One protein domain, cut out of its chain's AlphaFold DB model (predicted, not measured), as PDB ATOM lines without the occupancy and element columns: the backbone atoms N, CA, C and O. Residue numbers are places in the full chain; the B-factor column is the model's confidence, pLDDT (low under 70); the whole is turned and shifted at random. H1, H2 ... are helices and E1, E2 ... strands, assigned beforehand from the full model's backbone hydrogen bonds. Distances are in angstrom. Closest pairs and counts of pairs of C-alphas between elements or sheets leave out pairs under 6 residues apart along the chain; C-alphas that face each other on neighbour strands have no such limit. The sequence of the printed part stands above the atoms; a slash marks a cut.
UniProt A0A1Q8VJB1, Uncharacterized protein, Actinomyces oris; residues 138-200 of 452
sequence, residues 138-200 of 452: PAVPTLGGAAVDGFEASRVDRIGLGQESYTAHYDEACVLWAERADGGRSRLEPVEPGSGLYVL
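AT A GLANCE: This is residues 138 to 200 of the 452 residues of an uncharacterized protein of Actinomyces oris (UniProt A0A1Q8VJB1). Two small antiparallel sheets of three strands each sit a little way apart, with the short helix H1 bridging them at one side: H1 follows straight on from E2 of the first sheet and crosses over E3 of the second. The pairing within each sheet is well formed, but between the sheets it is H1 that comes near both, while E6, an edge strand of the first sheet, lies nearest the middle of the whole. The printed part has 63 residues with one named helix and six named strands, along the chain E1, E2, H1, E3, E4, E5, E6; the sheets run E1, E2, E6 and E3, E4, E5, each all antiparallel, and the class is mostly strand. The whole is compact, with a radius of gyration of the C-alphas of 10.9 A, and its C-alphas span 29 by 28 by 18 A.

HOW THE PARTS SIT: Start at the first printed residue, where E1, residues 138 to 142, makes a hairpin with E2, residues 145 to 149. Their directions stand at 138 degrees, and you will find N 140 and O 147 at 2.7 A and N 147 and O 140 at 2.8 A, within hydrogen-bond range. Next comes H1, residues 150 to 155, in which every O i to N i+4 pair is within hydrogen-bond range. Go on to E3, residues 166 to 170, and E4, residues 176 to 180, a hairpin at 153 degrees with N 179 and O 167 at 2.8 A. E4 and E5, residues 185 to 187, make another hairpin, at 154 degrees, with N 178 and O 186 at 2.9 A. E3, E4 and E5 form a meander, each strand the antiparallel neighbour of the one before. Look back at H1: it is on this sheet at a height of 6.4 A, over E3, and runs across the strands at 68 degrees to E3 on the local plane. The closest C-alphas of H1 and E3 are those of Ser 154 and Ala 168, 4.8 A apart. Last comes E6, residues 197 to 199, antiparallel to E2 at 144 degrees, with N 148 and O 198 at 2.9 A. H1 is on the sheet E1, E2, E6 too, at a height of 7.8 A, but over none of its strands, only just: 2 of its 6 C-alphas fall on E6. The closest C-alphas of H1 and E6 are those of Gly 150 and Leu 197, 5.9 A apart. E4 and E6 are apart, only just, with their closest C-alphas at 8.3 A; E5 and E6 are apart too.

IN THESE COORDINATES: Find C-alpha 138 at (158.260, 142.103, 40.649); from there E1 runs 13.1 A to C-alpha 142. E2 covers 13.3 A from C-alpha 145 to C-alpha 149. H1 begins at C-alpha 150, at (165.660, 137.655, 47.139), and reaches C-alpha 155 after 8.7 A. E3 measures 13.2 A and E4 13.3 A; E5 and E6, three residues each, measure 7.0 A each. E6 ends at C-alpha 199, at (163.978, 146.055, 50.716).

THE WHOLE: The two C-alphas farthest apart are those of Gly 162 and Ala 173, at 30.7 A, while those of Pro 138 and Leu 200 are 12.7 A apart. The printed part has no cut. No link is long: those from H1 to E3 and from E5 to E6 are short, and the others are tight. The mean pLDDT of the printed part is 80.5, and you will find values under 70 at residues 160 to 164 of this model.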
ATOM      1  N   PRO A 138     159.356 142.065  39.691       80.12
ATOM      2  CA  PRO A 138     158.260 142.103  40.649       80.12
ATOM      3  C   PRO A 138     158.705 142.598  42.022       80.12
ATOM      4  O   PRO A 138     159.696 142.126  42.576       80.12
ATOM      5  N   ALA A 139     157.946 143.530  42.583       80.12
ATOM      6  CA  ALA A 139     158.201 144.057  43.911       80.12
ATOM      7  C   ALA A 139     156.902 144.260  44.691       80.12
ATOM      8  O   ALA A 139     155.823 144.355  44.113       80.12
ATOM      9  N   VAL A 140     157.013 144.367  46.009       78.75
ATOM     10  CA  VAL A 140     155.930 144.632  46.953       78.75
ATOM     11  C   VAL A 140     156.187 145.991  47.608       78.75
ATOM     12  O   VAL A 140     157.259 146.177  48.181       78.75
ATOM     13  N   PRO A 141     155.254 146.958  47.556       75.38
ATOM     14  CA  PRO A 141     155.410 148.207  48.279       75.38
ATOM     15  C   PRO A 141     155.319 147.941  49.785       75.38
ATOM     16  O   PRO A 141     154.368 147.327  50.274       75.38
ATOM     17  N   THR A 142     156.315 148.411  50.532       76.44
ATOM     18  CA  THR A 142     156.367 148.325  51.997       76.44
ATOM     19  C   THR A 142     156.576 149.711  52.599       76.44
ATOM     20  O   THR A 142     156.912 150.664  51.897       76.44
ATOM     21  N   LEU A 143     156.448 149.834  53.925       75.25
ATOM     22  CA  LEU A 143     156.790 151.076  54.633       75.25
ATOM     23  C   LEU A 143     158.260 151.495  54.435       75.25
ATOM     24  O   LEU A 143     158.574 152.674  54.567       75.25
ATOM     25  N   GLY A 144     159.150 150.544  54.128       74.06
ATOM     26  CA  GLY A 144     160.570 150.792  53.867       74.06
ATOM     27  C   GLY A 144     160.911 151.077  52.401       74.06
ATOM     28  O   GLY A 144     162.076 151.322  52.105       74.06
ATOM     29  N   GLY A 145     159.929 151.042  51.493       78.75
ATOM     30  CA  GLY A 145     160.128 151.107  50.041       78.75
ATOM     31  C   GLY A 145     159.760 149.798  49.337       78.75
ATOM     32  O   GLY A 145     159.164 148.900  49.938       78.75
ATOM     33  N   ALA A 146     160.093 149.685  48.052       81.44
ATOM     34  CA  ALA A 146     159.806 148.492  47.263       81.44
ATOM     35  C   ALA A 146     160.687 147.308  47.709       81.44
ATOM     36  O   ALA A 146     161.916 147.389  47.689       81.44
ATOM     37  N   ALA A 147     160.052 146.209  48.114       84.31
ATOM     38  CA  ALA A 147     160.707 144.959  48.472       84.31
ATOM     39  C   ALA A 147     160.649 143.961  47.314       84.31
ATOM     40  O   ALA A 147     159.599 143.782  46.709       84.31
ATOM     41  N   VAL A 148     161.754 143.286  47.027       82.69
ATOM     42  CA  VAL A 148     161.864 142.279  45.964       82.69
ATOM     43  C   VAL A 148     162.079 140.896  46.563       82.69
ATOM     44  O   VAL A 148     162.637 140.771  47.655       82.69
ATOM     45  N   ASP A 149     161.653 139.856  45.851       84.94
ATOM     46  CA  ASP A 149     162.038 138.485  46.185       84.94
ATOM     47  C   ASP A 149     163.561 138.328  46.055       84.94
ATOM     48  O   ASP A 149     164.154 138.751  45.063       84.94
ATOM     49  N   GLY A 150     164.205 137.763  47.076       82.56
ATOM     50  CA  GLY A 150     165.660 137.655  47.139       82.56
ATOM     51  C   GLY A 150     166.258 136.727  46.083       82.56
ATOM     52  O   GLY A 150     167.362 136.983  45.596       82.56
ATOM     53  N   PHE A 151     165.533 135.679  45.687       81.31
ATOM     54  CA  PHE A 151     165.968 134.774  44.628       81.31
ATOM     55  C   PHE A 151     165.897 135.473  43.273       81.31
ATOM     56  O   PHE A 151     166.898 135.499  42.558       81.31
ATOM     57  N   GLU A 152     164.778 136.126  42.963       78.44
ATOM     58  CA  GLU A 152     164.648 136.938  41.749       78.44
ATOM     59  C   GLU A 152     165.679 138.068  41.720       78.44
ATOM     60  O   GLU A 152     166.361 138.263  40.713       78.44
ATOM     61  N   ALA A 153     165.891 138.743  42.853       80.25
ATOM     62  CA  ALA A 153     166.891 139.791  42.972       80.25
ATOM     63  C   ALA A 153     168.312 139.294  42.688       80.25
ATOM     64  O   ALA A 153     169.092 140.011  42.066       80.25
ATOM     65  N   SER A 154     168.637 138.066  43.104       82.44
ATOM     66  CA  SER A 154     169.947 137.450  42.861       82.44
ATOM     67  C   SER A 154     170.170 136.962  41.427       82.44
ATOM     68  O   SER A 154     171.302 136.687  41.029       82.44
ATOM     69  N   ARG A 155     169.092 136.827  40.645       78.75
ATOM     70  CA  ARG A 155     169.127 136.337  39.258       78.75
ATOM     71  C   ARG A 155     169.148 137.448  38.223       78.75
ATOM     72  O   ARG A 155     169.415 137.186  37.049       78.75
ATOM     73  N   VAL A 156     168.842 138.670  38.635       75.94
ATOM     74  CA  VAL A 156     168.898 139.846  37.773       75.94
ATOM     75  C   VAL A 156     170.196 140.607  37.993       75.94
ATOM     76  O   VAL A 156     170.838 140.483  39.027       75.94
ATOM     77  N   ASP A 157     170.587 141.402  36.999       73.12
ATOM     78  CA  ASP A 157     171.896 142.048  36.997       73.12
ATOM     79  C   ASP A 157     172.038 143.067  38.143       73.12
ATOM     80  O   ASP A 157     172.716 142.838  39.143       73.12
ATOM     81  N   ARG A 158     171.416 144.235  37.999       77.69
ATOM     82  CA  ARG A 158     171.582 145.337  38.945       77.69
ATOM     83  C   ARG A 158     170.261 146.065  39.118       77.69
ATOM     84  O   ARG A 158     169.748 146.600  38.139       77.69
ATOM     85  N   ILE A 159     169.718 146.083  40.331       77.88
ATOM     86  CA  ILE A 159     168.407 146.658  40.672       77.88
ATOM     87  C   ILE A 159     168.563 148.114  41.120       77.88
ATOM     88  O   ILE A 159     169.501 148.434  41.854       77.88
ATOM     89  N   GLY A 160     167.642 148.980  40.689       68.25
ATOM     90  CA  GLY A 160     167.551 150.375  41.117       68.25
ATOM     91  C   GLY A 160     167.597 151.376  39.961       68.25
ATOM     92  O   GLY A 160     168.228 151.140  38.926       68.25
ATOM     93  N   LEU A 161     166.941 152.519  40.176       56.00
ATOM     94  CA  LEU A 161     166.936 153.691  39.300       56.00
ATOM     95  C   LEU A 161     167.765 154.825  39.924       56.00
ATOM     96  O   LEU A 161     167.759 155.020  41.134       56.00
ATOM     97  N   GLY A 162     168.459 155.615  39.097       57.28
ATOM     98  CA  GLY A 162     169.134 156.839  39.550       57.28
ATOM     99  C   GLY A 162     170.578 156.653  40.041       57.28
ATOM    100  O   GLY A 162     171.407 156.084  39.332       57.28
ATOM    101  N   GLN A 163     170.916 157.242  41.199       49.38
ATOM    102  CA  GLN A 163     172.300 157.332  41.709       49.38
ATOM    103  C   GLN A 163     172.787 156.091  42.471       49.38
ATOM    104  O   GLN A 163     173.988 155.965  42.704       49.38
ATOM    105  N   GLU A 164     171.891 155.172  42.835       65.75
ATOM    106  CA  GLU A 164     172.237 153.968  43.585       65.75
ATOM    107  C   GLU A 164     171.681 152.737  42.880       65.75
ATOM    108  O   GLU A 164     170.558 152.718  42.387       65.75
ATOM    109  N   SER A 165     172.521 151.718  42.763       73.31
ATOM    110  CA  SER A 165     172.216 150.515  42.005       73.31
ATOM    111  C   SER A 165     172.959 149.355  42.647       73.31
ATOM    112  O   SER A 165     174.123 149.516  43.038       73.31
ATOM    113  N   TYR A 166     172.265 148.231  42.799       78.44
ATOM    114  CA  TYR A 166     172.687 147.144  43.672       78.44
ATOM    115  C   TYR A 166     172.713 145.818  42.922       78.44
ATOM    116  O   TYR A 166     171.772 145.508  42.196       78.44
ATOM    117  N   THR A 167     173.756 145.024  43.132       86.06
ATOM    118  CA  THR A 167     173.763 143.599  42.786       86.06
ATOM    119  C   THR A 167     173.477 142.809  44.055       86.06
ATOM    120  O   THR A 167     174.086 143.070  45.094       86.06
ATOM    121  N   ALA A 168     172.512 141.891  43.990       86.81
ATOM    122  CA  ALA A 168     172.122 141.074  45.128       86.81
ATOM    123  C   ALA A 168     172.687 139.657  44.990       86.81
ATOM    124  O   ALA A 168     172.671 139.085  43.902       86.81
ATOM    125  N   HIS A 169     173.171 139.068  46.081       88.19
ATOM    126  CA  HIS A 169     173.650 137.684  46.075       88.19
ATOM    127  C   HIS A 169     173.529 137.032  47.445       88.19
ATOM    128  O   HIS A 169     173.688 137.679  48.484       88.19
ATOM    129  N   TYR A 170     173.266 135.729  47.440       88.75
ATOM    130  CA  TYR A 170     173.328 134.910  48.642       88.75
ATOM    131  C   TYR A 170     174.767 134.473  48.913       88.75
ATOM    132  O   TYR A 170     175.498 134.106  47.991       88.75
ATOM    133  N   ASP A 171     175.175 134.501  50.178       89.31
ATOM    134  CA  ASP A 171     176.408 133.850  50.616       89.31
ATOM    135  C   ASP A 171     176.187 132.368  50.978       89.31
ATOM    136  O   ASP A 171     175.078 131.833  50.895       89.31
ATOM    137  N   GLU A 172     177.259 131.692  51.401       87.44
ATOM    138  CA  GLU A 172     177.228 130.282  51.821       87.44
ATOM    139  C   GLU A 172     176.326 130.025  53.042       87.44
ATOM    140  O   GLU A 172     175.919 128.889  53.276       87.44
ATOM    141  N   ALA A 173     175.994 131.066  53.815       88.31
ATOM    142  CA  ALA A 173     175.090 131.000  54.959       88.31
ATOM    143  C   ALA A 173     173.634 131.344  54.586       88.31
ATOM    144  O   ALA A 173     172.799 131.515  55.476       88.31
ATOM    145  N   CYS A 174     173.327 131.445  53.286       84.38
ATOM    146  CA  CYS A 174     172.023 131.843  52.755       84.38
ATOM    147  C   CYS A 174     171.565 133.230  53.238       84.38
ATOM    148  O   CYS A 174     170.367 133.499  53.336       84.38
ATOM    149  N   VAL A 175     172.509 134.137  53.505       87.19
ATOM    150  CA  VAL A 175     172.219 135.542  53.803       87.19
ATOM    151  C   VAL A 175     172.274 136.344  52.510       87.19
ATOM    152  O   VAL A 175     173.244 136.242  51.758       87.19
ATOM    153  N   LEU A 176     171.242 137.153  52.254       88.81
ATOM    154  CA  LEU A 176     171.209 138.034  51.091       88.81
ATOM    155  C   LEU A 176     172.003 139.315  51.368       88.81
ATOM    156  O   LEU A 176     171.779 140.020  52.357       88.81
ATOM    157  N   TRP A 177     172.919 139.628  50.462       88.81
ATOM    158  CA  TRP A 177     173.726 140.838  50.485       88.81
ATOM    159  C   TRP A 177     173.374 141.728  49.302       88.81
ATOM    160  O   TRP A 177     173.069 141.227  48.226       88.81
ATOM    161  N   ALA A 178     173.458 143.041  49.504       88.12
ATOM    162  CA  ALA A 178     173.398 144.040  48.447       88.12
ATOM    163  C   ALA A 178     174.764 144.714  48.300       88.12
ATOM    164  O   ALA A 178     175.269 145.324  49.248       88.12
ATOM    165  N   GLU A 179     175.349 144.619  47.113       87.69
ATOM    166  CA  GLU A 179     176.577 145.313  46.734       87.69
ATOM    167  C   GLU A 179     176.248 146.522  45.864       87.69
ATOM    168  O   GLU A 179     175.660 146.403  44.791       87.69
ATOM    169  N   ARG A 180     176.627 147.706  46.337       83.50
ATOM    170  CA  ARG A 180     176.522 148.974  45.618       83.50
ATOM    171  C   ARG A 180     177.613 149.077  44.563       83.50
ATOM    172  O   ARG A 180     178.729 148.594  44.740       83.50
ATOM    173  N   ALA A 181     177.333 149.844  43.513       75.44
ATOM    174  CA  ALA A 181     178.311 150.153  42.467       75.44
ATOM    175  C   ALA A 181     179.590 150.861  42.973       75.44
ATOM    176  O   ALA A 181     180.624 150.792  42.312       75.44
ATOM    177  N   ASP A 182     179.539 151.532  44.130       77.25
ATOM    178  CA  ASP A 182     180.694 152.171  44.781       77.25
ATOM    179  C   ASP A 182     181.532 151.201  45.643       77.25
ATOM    180  O   ASP A 182     182.495 151.619  46.287       77.25
ATOM    181  N   GLY A 183     181.193 149.906  45.642       77.06
ATOM    182  CA  GLY A 183     181.861 148.862  46.420       77.06
ATOM    183  C   GLY A 183     181.352 148.729  47.859       77.06
ATOM    184  O   GLY A 183     181.860 147.894  48.607       77.06
ATOM    185  N   GLY A 184     180.356 149.524  48.267       83.81
ATOM    186  CA  GLY A 184     179.687 149.353  49.554       83.81
ATOM    187  C   GLY A 184     178.871 148.061  49.590       83.81
ATOM    188  O   GLY A 184     178.086 147.799  48.685       83.81
ATOM    189  N   ARG A 185     179.012 147.262  50.648       86.62
ATOM    190  CA  ARG A 185     178.253 146.018  50.830       86.62
ATOM    191  C   ARG A 185     177.424 146.085  52.105       86.62
ATOM    192  O   ARG A 185     177.960 146.369  53.175       86.62
ATOM    193  N   SER A 186     176.140 145.768  51.988       86.81
ATOM    194  CA  SER A 186     175.185 145.785  53.096       86.81
ATOM    195  C   SER A 186     174.455 144.455  53.189       86.81
ATOM    196  O   SER A 186     174.039 143.889  52.179       86.81
ATOM    197  N   ARG A 187     174.292 143.950  54.412       88.38
ATOM    198  CA  ARG A 187     173.425 142.802  54.676       88.38
ATOM    199  C   ARG A 187     171.972 143.252  54.574       88.38
ATOM    200  O   ARG A 187     171.626 144.289  55.139       88.38
ATOM    201  N   LEU A 188     171.142 142.474  53.889       87.25
ATOM    202  CA  LEU A 188     169.708 142.713  53.841       87.25
ATOM    203  C   LEU A 188     169.001 141.851  54.883       87.25
ATOM    204  O   LEU A 188     169.258 140.653  55.001       87.25
ATOM    205  N   GLU A 189     168.093 142.475  55.624       86.81
ATOM    206  CA  GLU A 189     167.160 141.762  56.488       86.81
ATOM    207  C   GLU A 189     165.839 141.566  55.738       86.81
ATOM    208  O   GLU A 189     165.409 142.474  55.012       86.81
ATOM    209  N   PRO A 190     165.200 140.395  55.871       87.12
ATOM    210  CA  PRO A 190     163.920 140.162  55.236       87.12
ATOM    211  C   PRO A 190     162.846 141.050  55.876       87.12
ATOM    212  O   PRO A 190     162.877 141.311  57.080       87.12
ATOM    213  N   VAL A 191     161.876 141.489  55.072       85.31
ATOM    214  CA  VAL A 191     160.749 142.334  55.514       85.31
ATOM    215  C   VAL A 191     159.974 141.666  56.646       85.31
ATOM    216  O   VAL A 191     159.581 142.322  57.607       85.31
ATOM    217  N   GLU A 192     159.799 140.349  56.545       82.56
ATOM    218  CA  GLU A 192     159.243 139.502  57.592       82.56
ATOM    219  C   GLU A 192     160.088 138.225  57.690       82.56
ATOM    220  O   GLU A 192     160.560 137.723  56.664       82.56
ATOM    221  N   PRO A 193     160.302 137.665  58.892       79.94
ATOM    222  CA  PRO A 193     161.048 136.421  59.041       79.94
ATOM    223  C   PRO A 193     160.478 135.305  58.152       79.94
ATOM    224  O   PRO A 193     159.327 134.910  58.301       79.94
ATOM    225  N   GLY A 194     161.300 134.789  57.233       76.00
ATOM    226  CA  GLY A 194     160.921 133.700  56.327       76.00
ATOM    227  C   GLY A 194     160.150 134.116  55.070       76.00
ATOM    228  O   GLY A 194     159.822 133.239  54.279       76.00
ATOM    229  N   SER A 195     159.896 135.410  54.840       79.44
ATOM    230  CA  SER A 195     159.168 135.853  53.640       79.44
ATOM    231  C   SER A 195     159.981 135.774  52.350       79.44
ATOM    232  O   SER A 195     159.400 135.749  51.273       79.44
ATOM    233  N   GLY A 196     161.317 135.797  52.443       83.06
ATOM    234  CA  GLY A 196     162.200 135.900  51.275       83.06
ATOM    235  C   GLY A 196     162.146 137.259  50.562       83.06
ATOM    236  O   GLY A 196     162.814 137.431  49.548       83.06
ATOM    237  N   LEU A 197     161.393 138.231  51.092       84.69
ATOM    238  CA  LEU A 197     161.276 139.582  50.543       84.69
ATOM    239  C   LEU A 197     162.266 140.525  51.220       84.69
ATOM    240  O   LEU A 197     162.330 140.572  52.447       84.69
ATOM    241  N   TYR A 198     162.978 141.329  50.434       86.94
ATOM    242  CA  TYR A 198     164.011 142.238  50.924       86.94
ATOM    243  C   TYR A 198     163.845 143.631  50.328       86.94
ATOM    244  O   TYR A 198     163.646 143.786  49.124       86.94
ATOM    245  N   VAL A 199     163.962 144.659  51.168       86.44
ATOM    246  CA  VAL A 199     163.978 146.055  50.716       86.44
ATOM    247  C   VAL A 199     165.390 146.416  50.278       86.44
ATOM    248  O   VAL A 199     166.329 146.325  51.068       86.44
ATOM    249  N   LEU A 200     165.526 146.867  49.033       77.75
ATOM    250  CA  LEU A 200     166.765 147.428  48.502       77.75
ATOM    251  C   LEU A 200     166.700 148.961  48.613       77.75
ATOM    252  O   LEU A 200     165.921 149.580  47.877       77.75
TER     253      LEU A 200